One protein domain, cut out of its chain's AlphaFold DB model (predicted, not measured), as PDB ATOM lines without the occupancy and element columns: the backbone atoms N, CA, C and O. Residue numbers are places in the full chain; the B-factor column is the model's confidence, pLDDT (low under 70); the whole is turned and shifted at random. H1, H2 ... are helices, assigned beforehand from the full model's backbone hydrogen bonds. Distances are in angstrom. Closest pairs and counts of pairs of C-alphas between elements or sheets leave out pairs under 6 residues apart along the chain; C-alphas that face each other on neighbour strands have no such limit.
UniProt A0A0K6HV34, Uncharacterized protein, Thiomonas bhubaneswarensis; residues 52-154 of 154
ATOM      1  N   LYS A  52     -50.559 -61.177 -46.991       85.19
ATOM      2  CA  LYS A  52     -51.737 -60.307 -47.181       85.19
ATOM      3  C   LYS A  52     -51.411 -58.824 -47.012       85.19
ATOM      4  O   LYS A  52     -51.770 -58.026 -47.871       85.19
ATOM      5  N   ARG A  53     -50.690 -58.465 -45.945       84.62
ATOM      6  CA  ARG A  53     -50.309 -57.068 -45.657       84.62
ATOM      7  C   ARG A  53     -49.416 -56.483 -46.754       84.62
ATOM      8  O   ARG A  53     -49.658 -55.378 -47.222       84.62
ATOM      9  N   TRP A  54     -48.442 -57.257 -47.227       83.88
ATOM     10  CA  TRP A  54     -47.544 -56.847 -48.308       83.88
ATOM     11  C   TRP A  54     -48.276 -56.697 -49.641       83.88
ATOM     12  O   TRP A  54     -48.047 -55.740 -50.371       83.88
ATOM     13  N   ARG A  55     -49.218 -57.600 -49.939       85.00
ATOM     14  CA  ARG A  55     -50.066 -57.503 -51.137       85.00
ATOM     15  C   ARG A  55     -50.992 -56.288 -51.086       85.00
ATOM     16  O   ARG A  55     -51.145 -55.621 -52.102       85.00
ATOM     17  N   GLN A  56     -51.557 -55.972 -49.919       87.31
ATOM     18  CA  GLN A  56     -52.360 -54.762 -49.712       87.31
ATOM     19  C   GLN A  56     -51.531 -53.492 -49.931       87.31
ATOM     20  O   GLN A  56     -51.985 -52.591 -50.630       87.31
ATOM     21  N   LEU A  57     -50.299 -53.442 -49.412       84.69
ATOM     22  CA  LEU A  57     -49.372 -52.339 -49.685       84.69
ATOM     23  C   LEU A  57     -49.042 -52.232 -51.179       84.69
ATOM     24  O   LEU A  57     -49.119 -51.142 -51.731       84.69
ATOM     25  N   CYS A  58     -48.764 -53.351 -51.860       85.62
ATOM     26  CA  CYS A  58     -48.553 -53.363 -53.312       85.62
ATOM     27  C   CYS A  58     -49.768 -52.853 -54.098       85.62
ATOM     28  O   CYS A  58     -49.592 -52.192 -55.118       85.62
ATOM     29  N   ALA A  59     -50.985 -53.197 -53.675       85.00
ATOM     30  CA  ALA A  59     -52.212 -52.752 -54.329       85.00
ATOM     31  C   ALA A  59     -52.438 -51.245 -54.129       85.00
ATOM     32  O   ALA A  59     -52.717 -50.547 -55.095       85.00
ATOM     33  N   ARG A  60     -52.226 -50.731 -52.909       84.56
ATOM     34  CA  ARG A  60     -52.311 -49.290 -52.609       84.56
ATOM     35  C   ARG A  60     -51.248 -48.481 -53.346       84.56
ATOM     36  O   ARG A  60     -51.552 -47.443 -53.914       84.56
ATOM     37  N   ALA A  61     -50.022 -48.994 -53.401       84.56
ATOM     38  CA  ALA A  61     -48.944 -48.392 -54.173       84.56
ATOM     39  C   ALA A  61     -49.250 -48.369 -55.681       84.56
ATOM     40  O   ALA A  61     -48.925 -47.398 -56.352       84.56
ATOM     41  N   ARG A  62     -49.904 -49.406 -56.221       84.19
ATOM     42  CA  ARG A  62     -50.382 -49.405 -57.613       84.19
ATOM     43  C   ARG A  62     -51.517 -48.413 -57.838       84.19
ATOM     44  O   ARG A  62     -51.496 -47.712 -58.837       84.19
ATOM     45  N   ALA A  63     -52.467 -48.322 -56.910       82.00
ATOM     46  CA  ALA A  63     -53.547 -47.342 -56.989       82.00
ATOM     47  C   ALA A  63     -53.002 -45.902 -56.994       82.00
ATOM     48  O   ALA A  63     -53.436 -45.093 -57.802       82.00
ATOM     49  N   ALA A  64     -51.985 -45.614 -56.175       79.75
ATOM     50  CA  ALA A  64     -51.307 -44.316 -56.150       79.75
ATOM     51  C   ALA A  64     -50.473 -44.012 -57.415       79.75
ATOM     52  O   ALA A  64     -50.123 -42.860 -57.645       79.75
ATOM     53  N   GLN A  65     -50.140 -45.028 -58.222       78.31
ATOM     54  CA  GLN A  65     -49.450 -44.867 -59.510       78.31
ATOM     55  C   GLN A  65     -50.395 -44.677 -60.696       78.31
ATOM     56  O   GLN A  65     -49.913 -44.278 -61.752       78.31
ATOM     57  N   GLY A  66     -51.680 -45.021 -60.550       72.38
ATOM     58  CA  GLY A  66     -52.627 -45.039 -61.662       72.38
ATOM     59  C   GLY A  66     -52.692 -43.703 -62.403       72.38
ATOM     60  O   GLY A  66     -52.410 -42.651 -61.833       72.38
ATOM     61  N   ASP A  67     -53.103 -43.748 -63.669       58.53
ATOM     62  CA  ASP A  67     -53.116 -42.597 -64.588       58.53
ATOM     63  C   ASP A  67     -54.105 -41.476 -64.208       58.53
ATOM     64  O   ASP A  67     -54.224 -40.477 -64.913       58.53
ATOM     65  N   GLY A  68     -54.810 -41.617 -63.083       64.75
ATOM     66  CA  GLY A  68     -55.672 -40.577 -62.533       64.75
ATOM     67  C   GLY A  68     -54.887 -39.394 -61.960       64.75
ATOM     68  O   GLY A  68     -53.692 -39.480 -61.676       64.75
ATOM     69  N   VAL A  69     -55.589 -38.274 -61.752       66.00
ATOM     70  CA  VAL A  69     -55.037 -37.112 -61.041       66.00
ATOM     71  C   VAL A  69     -54.569 -37.580 -59.659       66.00
ATOM     72  O   VAL A  69     -55.385 -38.117 -58.905       66.00
ATOM     73  N   PRO A  70     -53.284 -37.407 -59.305       66.62
ATOM     74  CA  PRO A  70     -52.796 -37.822 -58.006       66.62
ATOM     75  C   PRO A  70     -53.488 -36.995 -56.932       66.62
ATOM     76  O   PRO A  70     -53.298 -35.784 -56.814       66.62
ATOM     77  N   THR A  71     -54.344 -37.659 -56.165       75.00
ATOM     78  CA  THR A  71     -55.102 -37.025 -55.098       75.00
ATOM     79  C   THR A  71     -54.265 -36.977 -53.826       75.00
ATOM     80  O   THR A  71     -53.548 -37.922 -53.484       75.00
ATOM     81  N   ALA A  72     -54.404 -35.888 -53.070       77.88
ATOM     82  CA  ALA A  72     -53.838 -35.788 -51.725       77.88
ATOM     83  C   ALA A  72     -54.283 -36.967 -50.838       77.88
ATOM     84  O   ALA A  72     -53.494 -37.486 -50.051       77.88
ATOM     85  N   SER A  73     -55.511 -37.471 -51.027       81.56
ATOM     86  CA  SER A  73     -56.008 -38.656 -50.323       81.56
ATOM     87  C   SER A  73     -55.191 -39.916 -50.622       81.56
ATOM     88  O   SER A  73     -54.826 -40.616 -49.682       81.56
ATOM     89  N   ALA A  74     -54.819 -40.184 -51.878       80.56
ATOM     90  CA  ALA A  74     -54.002 -41.348 -52.231       80.56
ATOM     91  C   ALA A  74     -52.584 -41.263 -51.637       80.56
ATOM     92  O   ALA A  74     -52.054 -42.261 -51.140       80.56
ATOM     93  N   ALA A  75     -51.985 -40.068 -51.639       81.88
ATOM     94  CA  ALA A  75     -50.674 -39.822 -51.037       81.88
ATOM     95  C   ALA A  75     -50.697 -40.034 -49.510       81.88
ATOM     96  O   ALA A  75     -49.861 -40.762 -48.963       81.88
ATOM     97  N   VAL A  76     -51.708 -39.482 -48.829       85.75
ATOM     98  CA  VAL A  76     -51.919 -39.646 -47.382       85.75
ATOM     99  C   VAL A  76     -52.224 -41.101 -47.024       85.75
ATOM    100  O   VAL A  76     -51.648 -41.641 -46.074       85.75
ATOM    101  N   GLU A  77     -53.093 -41.777 -47.772       86.06
ATOM    102  CA  GLU A  77     -53.419 -43.186 -47.551       86.06
ATOM    103  C   GLU A  77     -52.199 -44.087 -47.727       86.06
ATOM    104  O   GLU A  77     -51.983 -44.995 -46.919       86.06
ATOM    105  N   LEU A  78     -51.365 -43.838 -48.738       84.12
ATOM    106  CA  LEU A  78     -50.127 -44.583 -48.936       84.12
ATOM    107  C   LEU A  78     -49.168 -44.368 -47.757       84.12
ATOM    108  O   LEU A  78     -48.726 -45.345 -47.148       84.12
ATOM    109  N   ALA A  79     -48.905 -43.112 -47.381       85.19
ATOM    110  CA  ALA A  79     -48.006 -42.768 -46.279       85.19
ATOM    111  C   ALA A  79     -48.472 -43.374 -44.942       85.19
ATOM    112  O   ALA A  79     -47.699 -44.019 -44.228       85.19
ATOM    113  N   THR A  80     -49.761 -43.244 -44.623       85.88
ATOM    114  CA  THR A  80     -50.352 -43.817 -43.403       85.88
ATOM    115  C   THR A  80     -50.341 -45.344 -43.417       85.88
ATOM    116  O   THR A  80     -50.082 -45.967 -42.386       85.88
ATOM    117  N   SER A  81     -50.562 -45.974 -44.574       86.25
ATOM    118  CA  SER A  81     -50.502 -47.431 -44.718       86.25
ATOM    119  C   SER A  81     -49.108 -47.979 -44.444       86.25
ATOM    120  O   SER A  81     -48.976 -48.985 -43.743       86.25
ATOM    121  N   VAL A  82     -48.077 -47.319 -44.974       84.94
ATOM    122  CA  VAL A  82     -46.681 -47.715 -44.760       84.94
ATOM    123  C   VAL A  82     -46.316 -47.566 -43.277       84.94
ATOM    124  O   VAL A  82     -45.780 -48.512 -42.699       84.94
ATOM    125  N   ARG A  83     -46.714 -46.463 -42.622       84.44
ATOM    126  CA  ARG A  83     -46.491 -46.232 -41.177       84.44
ATOM    127  C   ARG A  83     -47.236 -47.215 -40.271       84.44
ATOM    128  O   ARG A  83     -46.670 -47.726 -39.315       84.44
ATOM    129  N   ARG A  84     -48.491 -47.564 -40.576       82.50
ATOM    130  CA  ARG A  84     -49.229 -48.587 -39.799       82.50
ATOM    131  C   ARG A  84     -48.574 -49.960 -39.875       82.50
ATOM    132  O   ARG A  84     -48.652 -50.744 -38.932       82.50
ATOM    133  N   CYS A  85     -47.971 -50.279 -41.016       75.94
ATOM    134  CA  CYS A  85     -47.309 -51.561 -41.201       75.94
ATOM    135  C   CYS A  85     -45.905 -51.583 -40.588       75.94
ATOM    136  O   CYS A  85     -45.374 -52.679 -40.386       75.94
ATOM    137  N   TRP A  86     -45.310 -50.418 -40.300       74.81
ATOM    138  CA  TRP A  86     -43.907 -50.329 -39.929       74.81
ATOM    139  C   TRP A  86     -43.564 -49.185 -38.946       74.81
ATOM    140  O   TRP A  86     -43.840 -48.027 -39.249       74.81
ATOM    141  N   PRO A  87     -42.835 -49.467 -37.844       70.25
ATOM    142  CA  PRO A  87     -42.377 -48.448 -36.894       70.25
ATOM    143  C   PRO A  87     -41.272 -47.538 -37.459       70.25
ATOM    144  O   PRO A  87     -40.207 -47.997 -37.876       70.25
ATOM    145  N   GLU A  88     -41.497 -46.228 -37.410       73.50
ATOM    146  CA  GLU A  88     -40.652 -45.196 -38.035       73.50
ATOM    147  C   GLU A  88     -39.187 -45.201 -37.572       73.50
ATOM    148  O   GLU A  88     -38.317 -44.734 -38.309       73.50
ATOM    149  N   ALA A  89     -38.888 -45.781 -36.404       72.12
ATOM    150  CA  ALA A  89     -37.571 -45.815 -35.762       72.12
ATOM    151  C   ALA A  89     -36.416 -46.294 -36.670       72.12
ATOM    152  O   ALA A  89     -35.283 -45.873 -36.475       72.12
ATOM    153  N   GLY A  90     -36.690 -47.119 -37.690       69.31
ATOM    154  CA  GLY A  90     -35.666 -47.655 -38.604       69.31
ATOM    155  C   GLY A  90     -35.561 -46.988 -39.982       69.31
ATOM    156  O   GLY A  90     -34.802 -47.473 -40.826       69.31
ATOM    157  N   TRP A  91     -36.357 -45.952 -40.257       76.38
ATOM    158  CA  TRP A  91     -36.407 -45.323 -41.582       76.38
ATOM    159  C   TRP A  91     -35.245 -44.345 -41.795       76.38
ATOM    160  O   TRP A  91     -34.955 -43.576 -40.876       76.38
ATOM    161  N   PRO A  92     -34.618 -44.326 -42.989       76.62
ATOM    162  CA  PRO A  92     -33.693 -43.258 -43.356       76.62
ATOM    163  C   PRO A  92     -34.425 -41.906 -43.388       76.62
ATOM    164  O   PRO A  92     -35.626 -41.841 -43.683       76.62
ATOM    165  N   GLN A  93     -33.718 -40.827 -43.054       81.38
ATOM    166  CA  GLN A  93     -34.317 -39.503 -42.852       81.38
ATOM    167  C   GLN A  93     -34.948 -38.948 -44.136       81.38
ATOM    168  O   GLN A  93     -36.059 -38.422 -44.092       81.38
ATOM    169  N   THR A  94     -34.308 -39.164 -45.283       80.19
ATOM    170  CA  THR A  94     -34.810 -38.820 -46.624       80.19
ATOM    171  C   THR A  94     -36.171 -39.448 -46.906       80.19
ATOM    172  O   THR A  94     -37.072 -38.814 -47.449       80.19
ATOM    173  N   LEU A  95     -36.362 -40.696 -46.484       79.69
ATOM    174  CA  LEU A  95     -37.616 -41.410 -46.684       79.69
ATOM    175  C   LEU A  95     -38.720 -40.888 -45.761       79.69
ATOM    176  O   LEU A  95     -39.859 -40.746 -46.205       79.69
ATOM    177  N   ARG A  96     -38.390 -40.556 -44.505       84.12
ATOM    178  CA  ARG A  96     -39.333 -39.871 -43.605       84.12
ATOM    179  C   ARG A  96     -39.782 -38.542 -44.213       84.12
ATOM    180  O   ARG A  96     -40.982 -38.351 -44.368       84.12
ATOM    181  N   ALA A  97     -38.832 -37.719 -44.662       83.94
ATOM    182  CA  ALA A  97     -39.102 -36.429 -45.291       83.94
ATOM    183  C   ALA A  97     -40.000 -36.556 -46.531       83.94
ATOM    184  O   ALA A  97     -40.981 -35.829 -46.645       83.94
ATOM    185  N   ASN A  98     -39.747 -37.529 -47.412       83.81
ATOM    186  CA  ASN A  98     -40.589 -37.769 -48.588       83.81
ATOM    187  C   ASN A  98     -42.021 -38.182 -48.209       83.81
ATOM    188  O   ASN A  98     -42.983 -37.708 -48.809       83.81
ATOM    189  N   PHE A  99     -42.195 -39.046 -47.202       83.50
ATOM    190  CA  PHE A  99     -43.532 -39.424 -46.734       83.50
ATOM    191  C   PHE A  99     -44.246 -38.300 -45.978       83.50
ATOM    192  O   PHE A  99     -45.468 -38.213 -46.066       83.50
ATOM    193  N   ASP A 100     -43.519 -37.456 -45.245       86.50
ATOM    194  CA  ASP A 100     -44.078 -36.265 -44.604       86.50
ATOM    195  C   ASP A 100     -44.501 -35.230 -45.649       86.50
ATOM    196  O   ASP A 100     -45.630 -34.746 -45.596       86.50
ATOM    197  N   ALA A 101     -43.670 -34.983 -46.664       83.62
ATOM    198  CA  ALA A 101     -44.018 -34.131 -47.796       83.62
ATOM    199  C   ALA A 101     -45.295 -34.629 -48.489       83.62
ATOM    200  O   ALA A 101     -46.221 -33.856 -48.698       83.62
ATOM    201  N   LEU A 102     -45.413 -35.934 -48.756       81.00
ATOM    202  CA  LEU A 102     -46.625 -36.519 -49.346       81.00
ATOM    203  C   LEU A 102     -47.856 -36.461 -48.427       81.00
ATOM    204  O   LEU A 102     -48.980 -36.417 -48.923       81.00
ATOM    205  N   ARG A 103     -47.670 -36.487 -47.102       80.75
ATOM    206  CA  ARG A 103     -48.764 -36.461 -46.121       80.75
ATOM    207  C   ARG A 103     -49.311 -35.055 -45.889       80.75
ATOM    208  O   ARG A 103     -50.508 -34.912 -45.653       80.75
ATOM    209  N   PHE A 104     -48.440 -34.052 -45.890       81.62
ATOM    210  CA  PHE A 104     -48.795 -32.677 -45.543       81.62
ATOM    211  C   PHE A 104     -48.911 -31.753 -46.761       81.62
ATOM    212  O   PHE A 104     -49.399 -30.635 -46.613       81.62
ATOM    213  N   ALA A 105     -48.515 -32.191 -47.961       76.69
ATOM    214  CA  ALA A 105     -48.674 -31.383 -49.164       76.69
ATOM    215  C   ALA A 105     -50.160 -31.235 -49.550       76.69
ATOM    216  O   ALA A 105     -50.827 -32.240 -49.816       76.69
ATOM    217  N   PRO A 106     -50.681 -29.998 -49.681       72.31
ATOM    218  CA  PRO A 106     -52.034 -29.764 -50.186       72.31
ATOM    219  C   PRO A 106     -52.184 -30.184 -51.658       72.31
ATOM    220  O   PRO A 106     -53.278 -30.535 -52.100       72.31
ATOM    221  N   ARG A 107     -51.079 -30.184 -52.416       77.81
ATOM    222  CA  ARG A 107     -50.964 -30.754 -53.762       77.81
ATOM    223  C   ARG A 107     -49.700 -31.615 -53.821       77.81
ATOM    224  O   ARG A 107     -48.612 -31.045 -53.900       77.81
ATOM    225  N   PRO A 108     -49.806 -32.949 -53.721       76.12
ATOM    226  CA  PRO A 108     -48.635 -33.812 -53.800       76.12
ATOM    227  C   PRO A 108     -48.025 -33.735 -55.201       76.12
ATOM    228  O   PRO A 108     -48.750 -33.748 -56.196       76.12
ATOM    229  N   ASP A 109     -46.695 -33.679 -55.278       81.06
ATOM    230  CA  ASP A 109     -46.001 -33.760 -56.561       81.06
ATOM    231  C   ASP A 109     -46.295 -35.128 -57.216       81.06
ATOM    232  O   ASP A 109     -45.972 -36.172 -56.627       81.06
ATOM    233  N   PRO A 110     -46.913 -35.156 -58.417       80.44
ATOM    234  CA  PRO A 110     -47.225 -36.387 -59.139       80.44
ATOM    235  C   PRO A 110     -45.990 -37.260 -59.385       80.44
ATOM    236  O   PRO A 110     -46.081 -38.490 -59.333       80.44
ATOM    237  N   VAL A 111     -44.839 -36.642 -59.663       83.88
ATOM    238  CA  VAL A 111     -43.602 -37.353 -59.999       83.88
ATOM    239  C   VAL A 111     -43.046 -38.022 -58.749       83.88
ATOM    240  O   VAL A 111     -42.832 -39.239 -58.750       83.88
ATOM    241  N   LEU A 112     -42.900 -37.263 -57.660       82.06
ATOM    242  CA  LEU A 112     -42.469 -37.794 -56.370       82.06
ATOM    243  C   LEU A 112     -43.391 -38.918 -55.878       82.06
ATOM    244  O   LEU A 112     -42.903 -39.968 -55.455       82.06
ATOM    245  N   LEU A 113     -44.716 -38.746 -55.977       83.88
ATOM    246  CA  LEU A 113     -45.676 -39.771 -55.565       83.88
ATOM    247  C   LEU A 113     -45.486 -41.070 -56.354       83.88
ATOM    248  O   LEU A 113     -45.447 -42.142 -55.750       83.88
ATOM    249  N   ARG A 114     -45.323 -40.999 -57.681       84.94
ATOM    250  CA  ARG A 114     -45.092 -42.185 -58.524       84.94
ATOM    251  C   ARG A 114     -43.778 -42.881 -58.187       84.94
ATOM    252  O   ARG A 114     -43.757 -44.109 -58.101       84.94
ATOM    253  N   VAL A 115     -42.701 -42.128 -57.958       85.75
ATOM    254  CA  VAL A 115     -41.390 -42.681 -57.570       85.75
ATOM    255  C   VAL A 115     -41.490 -43.403 -56.227       85.75
ATOM    256  O   VAL A 115     -41.118 -44.576 -56.127       85.75
ATOM    257  N   VAL A 116     -42.065 -42.749 -55.213       84.50
ATOM    258  CA  VAL A 116     -42.255 -43.335 -53.879       84.50
ATOM    259  C   VAL A 116     -43.169 -44.556 -53.950       84.50
ATOM    260  O   VAL A 116     -42.843 -45.605 -53.398       84.50
ATOM    261  N   ALA A 117     -44.286 -44.470 -54.670       86.12
ATOM    262  CA  ALA A 117     -45.217 -45.577 -54.827       86.12
ATOM    263  C   ALA A 117     -44.569 -46.776 -55.537       86.12
ATOM    264  O   ALA A 117     -44.717 -47.912 -55.082       86.12
ATOM    265  N   ARG A 118     -43.781 -46.549 -56.594       86.44
ATOM    266  CA  ARG A 118     -43.025 -47.610 -57.271       86.44
ATOM    267  C   ARG A 118     -41.994 -48.242 -56.339       86.44
ATOM    268  O   ARG A 118     -41.874 -49.466 -56.311       86.44
ATOM    269  N   GLY A 119     -41.314 -47.436 -55.527       85.62
ATOM    270  CA  GLY A 119     -40.376 -47.918 -54.516       85.62
ATOM    271  C   GLY A 119     -41.029 -48.763 -53.421       85.62
ATOM    272  O   GLY A 119     -40.555 -49.848 -53.082       85.62
ATOM    273  N   VAL A 120     -42.185 -48.327 -52.919       86.69
ATOM    274  CA  VAL A 120     -42.985 -49.100 -51.958       86.69
ATOM    275  C   VAL A 120     -43.481 -50.398 -52.586       86.69
ATOM    276  O   VAL A 120     -43.454 -51.436 -51.928       86.69
ATOM    277  N   GLN A 121     -43.901 -50.380 -53.852       88.50
ATOM    278  CA  GLN A 121     -44.353 -51.576 -54.558       88.50
ATOM    279  C   GLN A 121     -43.227 -52.606 -54.716       88.50
ATOM    280  O   GLN A 121     -43.440 -53.787 -54.435       88.50
ATOM    281  N   THR A 122     -42.037 -52.191 -55.157       87.12
ATOM    282  CA  THR A 122     -40.895 -53.104 -55.332       87.12
ATOM    283  C   THR A 122     -40.427 -53.661 -53.991       87.12
ATOM    284  O   THR A 122     -40.243 -54.877 -53.861       87.12
ATOM    285  N   ALA A 123     -40.325 -52.809 -52.968       86.12
ATOM    286  CA  ALA A 123     -39.982 -53.216 -51.613       86.12
ATOM    287  C   ALA A 123     -41.022 -54.193 -51.043       86.12
ATOM    288  O   ALA A 123     -40.654 -55.250 -50.527       86.12
ATOM    289  N   ALA A 124     -42.319 -53.902 -51.181       85.62
ATOM    290  CA  ALA A 124     -43.395 -54.758 -50.687       85.62
ATOM    291  C   ALA A 124     -43.467 -56.095 -51.439       85.62
ATOM    292  O   ALA A 124     -43.714 -57.130 -50.820       85.62
ATOM    293  N   ALA A 125     -43.183 -56.123 -52.744       85.69
ATOM    294  CA  ALA A 125     -43.108 -57.363 -53.514       85.69
ATOM    295  C   ALA A 125     -41.939 -58.255 -53.056       85.69
ATOM    296  O   ALA A 125     -42.118 -59.460 -52.860       85.69
ATOM    297  N   ARG A 126     -40.751 -57.675 -52.828       85.62
ATOM    298  CA  ARG A 126     -39.590 -58.400 -52.280       85.62
ATOM    299  C   ARG A 126     -39.850 -58.886 -50.854       85.62
ATOM    300  O   ARG A 126     -39.541 -60.033 -50.527       85.62
ATOM    301  N   ALA A 127     -40.481 -58.057 -50.029       85.44
ATOM    302  CA  ALA A 127     -40.874 -58.410 -48.672       85.44
ATOM    303  C   ALA A 127     -41.923 -59.528 -48.643       85.44
ATOM    304  O   ALA A 127     -41.799 -60.440 -47.835       85.44
ATOM    305  N   ALA A 128     -42.898 -59.530 -49.558       84.25
ATOM    306  CA  ALA A 128     -43.886 -60.602 -49.673       84.25
ATOM    307  C   ALA A 128     -43.231 -61.966 -49.944       84.25
ATOM    308  O   ALA A 128     -43.651 -62.967 -49.367       84.25
ATOM    309  N   ARG A 129     -42.183 -62.003 -50.780       82.62
ATOM    310  CA  ARG A 129     -41.396 -63.223 -51.032       82.62
ATOM    311  C   ARG A 129     -40.598 -63.638 -49.796       82.62
ATOM    312  O   ARG A 129     -40.572 -64.808 -49.441       82.62
ATOM    313  N   ALA A 130     -39.988 -62.680 -49.102       83.69
ATOM    314  CA  ALA A 130     -39.210 -62.950 -47.895       83.69
ATOM    315  C   ALA A 130     -40.075 -63.300 -46.662       83.69
ATOM    316  O   ALA A 130     -39.604 -64.009 -45.773       83.69
ATOM    317  N   ALA A 131     -41.345 -62.879 -46.633       83.38
ATOM    318  CA  ALA A 131     -42.336 -63.221 -45.605       83.38
ATOM    319  C   ALA A 131     -42.665 -64.712 -45.554       83.38
ATOM    320  O   ALA A 131     -43.191 -65.184 -44.545       83.38
ATOM    321  N   TRP A 132     -42.331 -65.439 -46.620       78.81
ATOM    322  CA  TRP A 132     -42.376 -66.889 -46.649       78.81
ATOM    323  C   TRP A 132     -41.505 -67.503 -45.543       78.81
ATOM    324  O   TRP A 132     -41.980 -68.316 -44.750       78.81
ATOM    325  N   TRP A 133     -40.266 -67.019 -45.439       80.19
ATOM    326  CA  TRP A 133     -39.241 -67.537 -44.536       80.19
ATOM    327  C   TRP A 133     -39.415 -67.023 -43.110       80.19
ATOM    328  O   TRP A 133     -39.479 -67.802 -42.165       80.19
ATOM    329  N   SER A 134     -39.519 -65.704 -42.935       82.69
ATOM    330  CA  SER A 134     -39.793 -65.117 -41.624       82.69
ATOM    331  C   SER A 134     -40.313 -63.686 -41.742       82.69
ATOM    332  O   SER A 134     -40.029 -62.965 -42.705       82.69
ATOM    333  N   ARG A 135     -41.037 -63.232 -40.713       79.94
ATOM    334  CA  ARG A 135     -41.472 -61.832 -40.609       79.94
ATOM    335  C   ARG A 135     -40.275 -60.879 -40.541       79.94
ATOM    336  O   ARG A 135     -40.302 -59.846 -41.201       79.94
ATOM    337  N   ALA A 136     -39.224 -61.243 -39.805       81.38
ATOM    338  CA  ALA A 136     -38.010 -60.439 -39.672       81.38
ATOM    339  C   ALA A 136     -37.244 -60.315 -41.003       81.38
ATOM    340  O   ALA A 136     -36.743 -59.241 -41.330       81.38
ATOM    341  N   SER A 137     -37.202 -61.376 -41.812       83.38
ATOM    342  CA  SER A 137     -36.577 -61.359 -43.142       83.38
ATOM    343  C   SER A 137     -37.366 -60.492 -44.122       83.38
ATOM    344  O   SER A 137     -36.770 -59.697 -44.848       83.38
ATOM    345  N   ALA A 138     -38.702 -60.594 -44.110       84.38
ATOM    346  CA  ALA A 138     -39.587 -59.706 -44.872       84.38
ATOM    347  C   ALA A 138     -39.323 -58.241 -44.536       84.38
ATOM    348  O   ALA A 138     -39.167 -57.401 -45.422       84.38
ATOM    349  N   GLN A 139     -39.225 -57.985 -43.232       81.44
ATOM    350  CA  GLN A 139     -38.962 -56.684 -42.661       81.44
ATOM    351  C   GLN A 139     -37.621 -56.147 -43.198       81.44
ATOM    352  O   GLN A 139     -37.594 -55.176 -43.952       81.44
ATOM    353  N   ARG A 140     -36.511 -56.844 -42.937       83.94
ATOM    354  CA  ARG A 140     -35.170 -56.442 -43.402       83.94
ATOM    355  C   ARG A 140     -35.111 -56.158 -44.907       83.94
ATOM    356  O   ARG A 140     -34.576 -55.128 -45.302       83.94
ATOM    357  N   ARG A 141     -35.696 -57.024 -45.745       85.75
ATOM    358  CA  ARG A 141     -35.688 -56.852 -47.212       85.75
ATOM    359  C   ARG A 141     -36.464 -55.628 -47.683       85.75
ATOM    360  O   ARG A 141     -36.038 -54.989 -48.645       85.75
ATOM    361  N   PHE A 142     -37.571 -55.300 -47.022       84.69
ATOM    362  CA  PHE A 142     -38.334 -54.090 -47.311       84.69
ATOM    363  C   PHE A 142     -37.488 -52.835 -47.065       84.69
ATOM    364  O   PHE A 142     -37.338 -52.024 -47.972       84.69
ATOM    365  N   VAL A 143     -36.877 -52.713 -45.878       81.44
ATOM    366  CA  VAL A 143     -36.035 -51.550 -45.532       81.44
ATOM    367  C   VAL A 143     -34.805 -51.453 -46.407       81.44
ATOM    368  O   VAL A 143     -34.492 -50.361 -46.858       81.44
ATOM    369  N   GLN A 144     -34.132 -52.573 -46.666       84.81
ATOM    370  CA  GLN A 144     -32.969 -52.577 -47.545       84.81
ATOM    371  C   GLN A 144     -33.346 -52.046 -48.931       84.81
ATOM    372  O   GLN A 144     -32.743 -51.098 -49.404       84.81
ATOM    373  N   THR A 145     -34.438 -52.557 -49.511       85.31
ATOM    374  CA  THR A 145     -34.913 -52.083 -50.820       85.31
ATOM    375  C   THR A 145     -35.289 -50.604 -50.794       85.31
ATOM    376  O   THR A 145     -35.028 -49.902 -51.758       85.31
ATOM    377  N   LEU A 146     -35.908 -50.120 -49.715       82.00
ATOM    378  CA  LEU A 146     -36.242 -48.704 -49.591       82.00
ATOM    379  C   LEU A 146     -35.003 -47.811 -49.448       82.00
ATOM    380  O   LEU A 146     -34.991 -46.736 -50.030       82.00
ATOM    381  N   ARG A 147     -33.971 -48.256 -48.720       81.81
ATOM    382  CA  ARG A 147     -32.688 -47.544 -48.618       81.81
ATOM    383  C   ARG A 147     -31.990 -47.466 -49.968       81.81
ATOM    384  O   ARG A 147     -31.593 -46.380 -50.356       81.81
ATOM    385  N   ASP A 148     -31.932 -48.576 -50.701       81.69
ATOM    386  CA  ASP A 148     -31.295 -48.632 -52.024       81.69
ATOM    387  C   ASP A 148     -31.941 -47.660 -53.035       81.69
ATOM    388  O   ASP A 148     -31.320 -47.275 -54.020       81.69
ATOM    389  N   LEU A 149     -33.202 -47.269 -52.812       74.56
ATOM    390  CA  LEU A 149     -33.956 -46.348 -53.670       74.56
ATOM    391  C   LEU A 149     -33.800 -44.872 -53.288       74.56
ATOM    392  O   LEU A 149     -34.119 -44.001 -54.095       74.56
ATOM    393  N   THR A 150     -33.338 -44.588 -52.074       67.06
ATOM    394  CA  THR A 150     -32.938 -43.252 -51.629       67.06
ATOM    395  C   THR A 150     -31.421 -43.254 -51.503       67.06
ATOM    396  O   THR A 150     -30.934 -43.490 -50.396       67.06
ATOM    397  N   PRO A 151     -30.663 -43.046 -52.599       58.03
ATOM    398  CA  PRO A 151     -29.230 -42.842 -52.476       58.03
ATOM    399  C   PRO A 151     -29.031 -41.649 -51.542       58.03
ATOM    400  O   PRO A 151     -29.482 -40.540 -51.837       58.03
ATOM    401  N   GLU A 152     -28.445 -41.893 -50.371       55.16
ATOM    402  CA  GLU A 152     -27.930 -40.814 -49.542       55.16
ATOM    403  C   GLU A 152     -26.823 -40.175 -50.376       55.16
ATOM    404  O   GLU A 152     -25.768 -40.775 -50.587       55.16
ATOM    405  N   SER A 153     -27.127 -39.015 -50.963       43.22
ATOM    406  CA  SER A 153     -26.133 -38.149 -51.579       43.22
ATOM    407  C   SER A 153     -25.079 -37.881 -50.512       43.22
ATOM    408  O   SER A 153     -25.360 -37.185 -49.534       43.22
ATOM    409  N   THR A 154     -23.945 -38.557 -50.666       38.09
ATOM    410  CA  THR A 154     -22.747 -38.398 -49.847       38.09
ATOM    411  C   THR A 154     -22.074 -37.085 -50.196       38.09
ATOM    412  O   THR A 154     -22.162 -36.687 -51.382       38.09
TER     413      THR A 154
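What this domain is: This is residues 52 to 154 of the 154 residues of an uncharacterized protein of Thiomonas bhubaneswarensis (UniProt A0A0K6HV34). Look first for a small three-helix bundle, H1, H2 and H4, whose centres make a triangle, with the long H4 nearest to the middle of the domain and H1 packed along it. H5 folds back on another side of H4, and H3 runs steeply across from beside Leu 146 of H5 to H2, where it packs with its residues 99 to 104. You will find 103 residues printed, with five named helices in the order H1, H2, H3, H4, H5 and no named strand; the class is all helix. The whole is compact, with a radius of gyration of the C-alphas of 13.0 A, and it spans 39 by 34 by 19 A.

How they stand to each other: Begin at H1, residues 52 to 65, and go on to H2, residues 72 to 85: the two touch as a helical hairpin, closest at the C-alphas of Ala 64 and Ala 74, 5.6 A apart. They run opposite ways at a shallow tilt of 21 degrees. Next, H3, residues 93 to 104, touches H2 with residues 99 to 104 alone, closest at the C-alphas of Val 76 and Arg 103, 4.7 A apart, at a steep tilt of 45 degrees. Then look at H4, residues 110 to 130, which touches H1, closest at the C-alphas of Ala 61 and Ala 117, 4.7 A apart; they run opposite ways at a shallow tilt of 20 degrees. H2 and H4 are close but not clearly touching, with the C-alphas of Ala 75 and Leu 113 the closest at 6.7 A. H5, residues 135 to 149, makes a helical hairpin with H4, closest at the C-alphas of Ala 127 and Ala 138, 4.2 A apart, at a shallow tilt of 33 degrees, only just short of steep. H3 and H5 are close but not clearly touching and about perpendicular, at 87 degrees, with the C-alphas of Leu 95 and Leu 146 the closest at 8.0 A. H1 stays apart from H3 and H5, and H2 from H5. In H1, H2, H3, H4 and H5 every O i to N i+4 pair is within hydrogen-bond range.

Where its parts are: Find C-alpha 52 at (-51.737, -60.307, -47.181); from there H1 runs 19.9 A to C-alpha 65. H2 measures 20.1 A from C-alpha 72 to C-alpha 85, and H3 16.2 A from C-alpha 93 to C-alpha 104. Find C-alpha 110 at (-47.225, -36.387, -59.139), where H4 begins its 29.9 A to C-alpha 130. H5 runs 21.6 A from C-alpha 135 to C-alpha 149 at (-33.956, -46.348, -53.670).

The domain as a whole: The two C-alphas farthest apart are those of Pro 106 and Trp 133, at 40.3 A. The printed part has no cut and ends at Thr 154, the chain's last residue. The links H3 to H4 and H4 to H5 are tight, H1 to H2 and H2 to H3 are short, and no link is long. In the B-factor column the mean pLDDT of the printed part is 80.0; look for values under 70 at residues 67 to 70, residue 90 and residues 150 to 154.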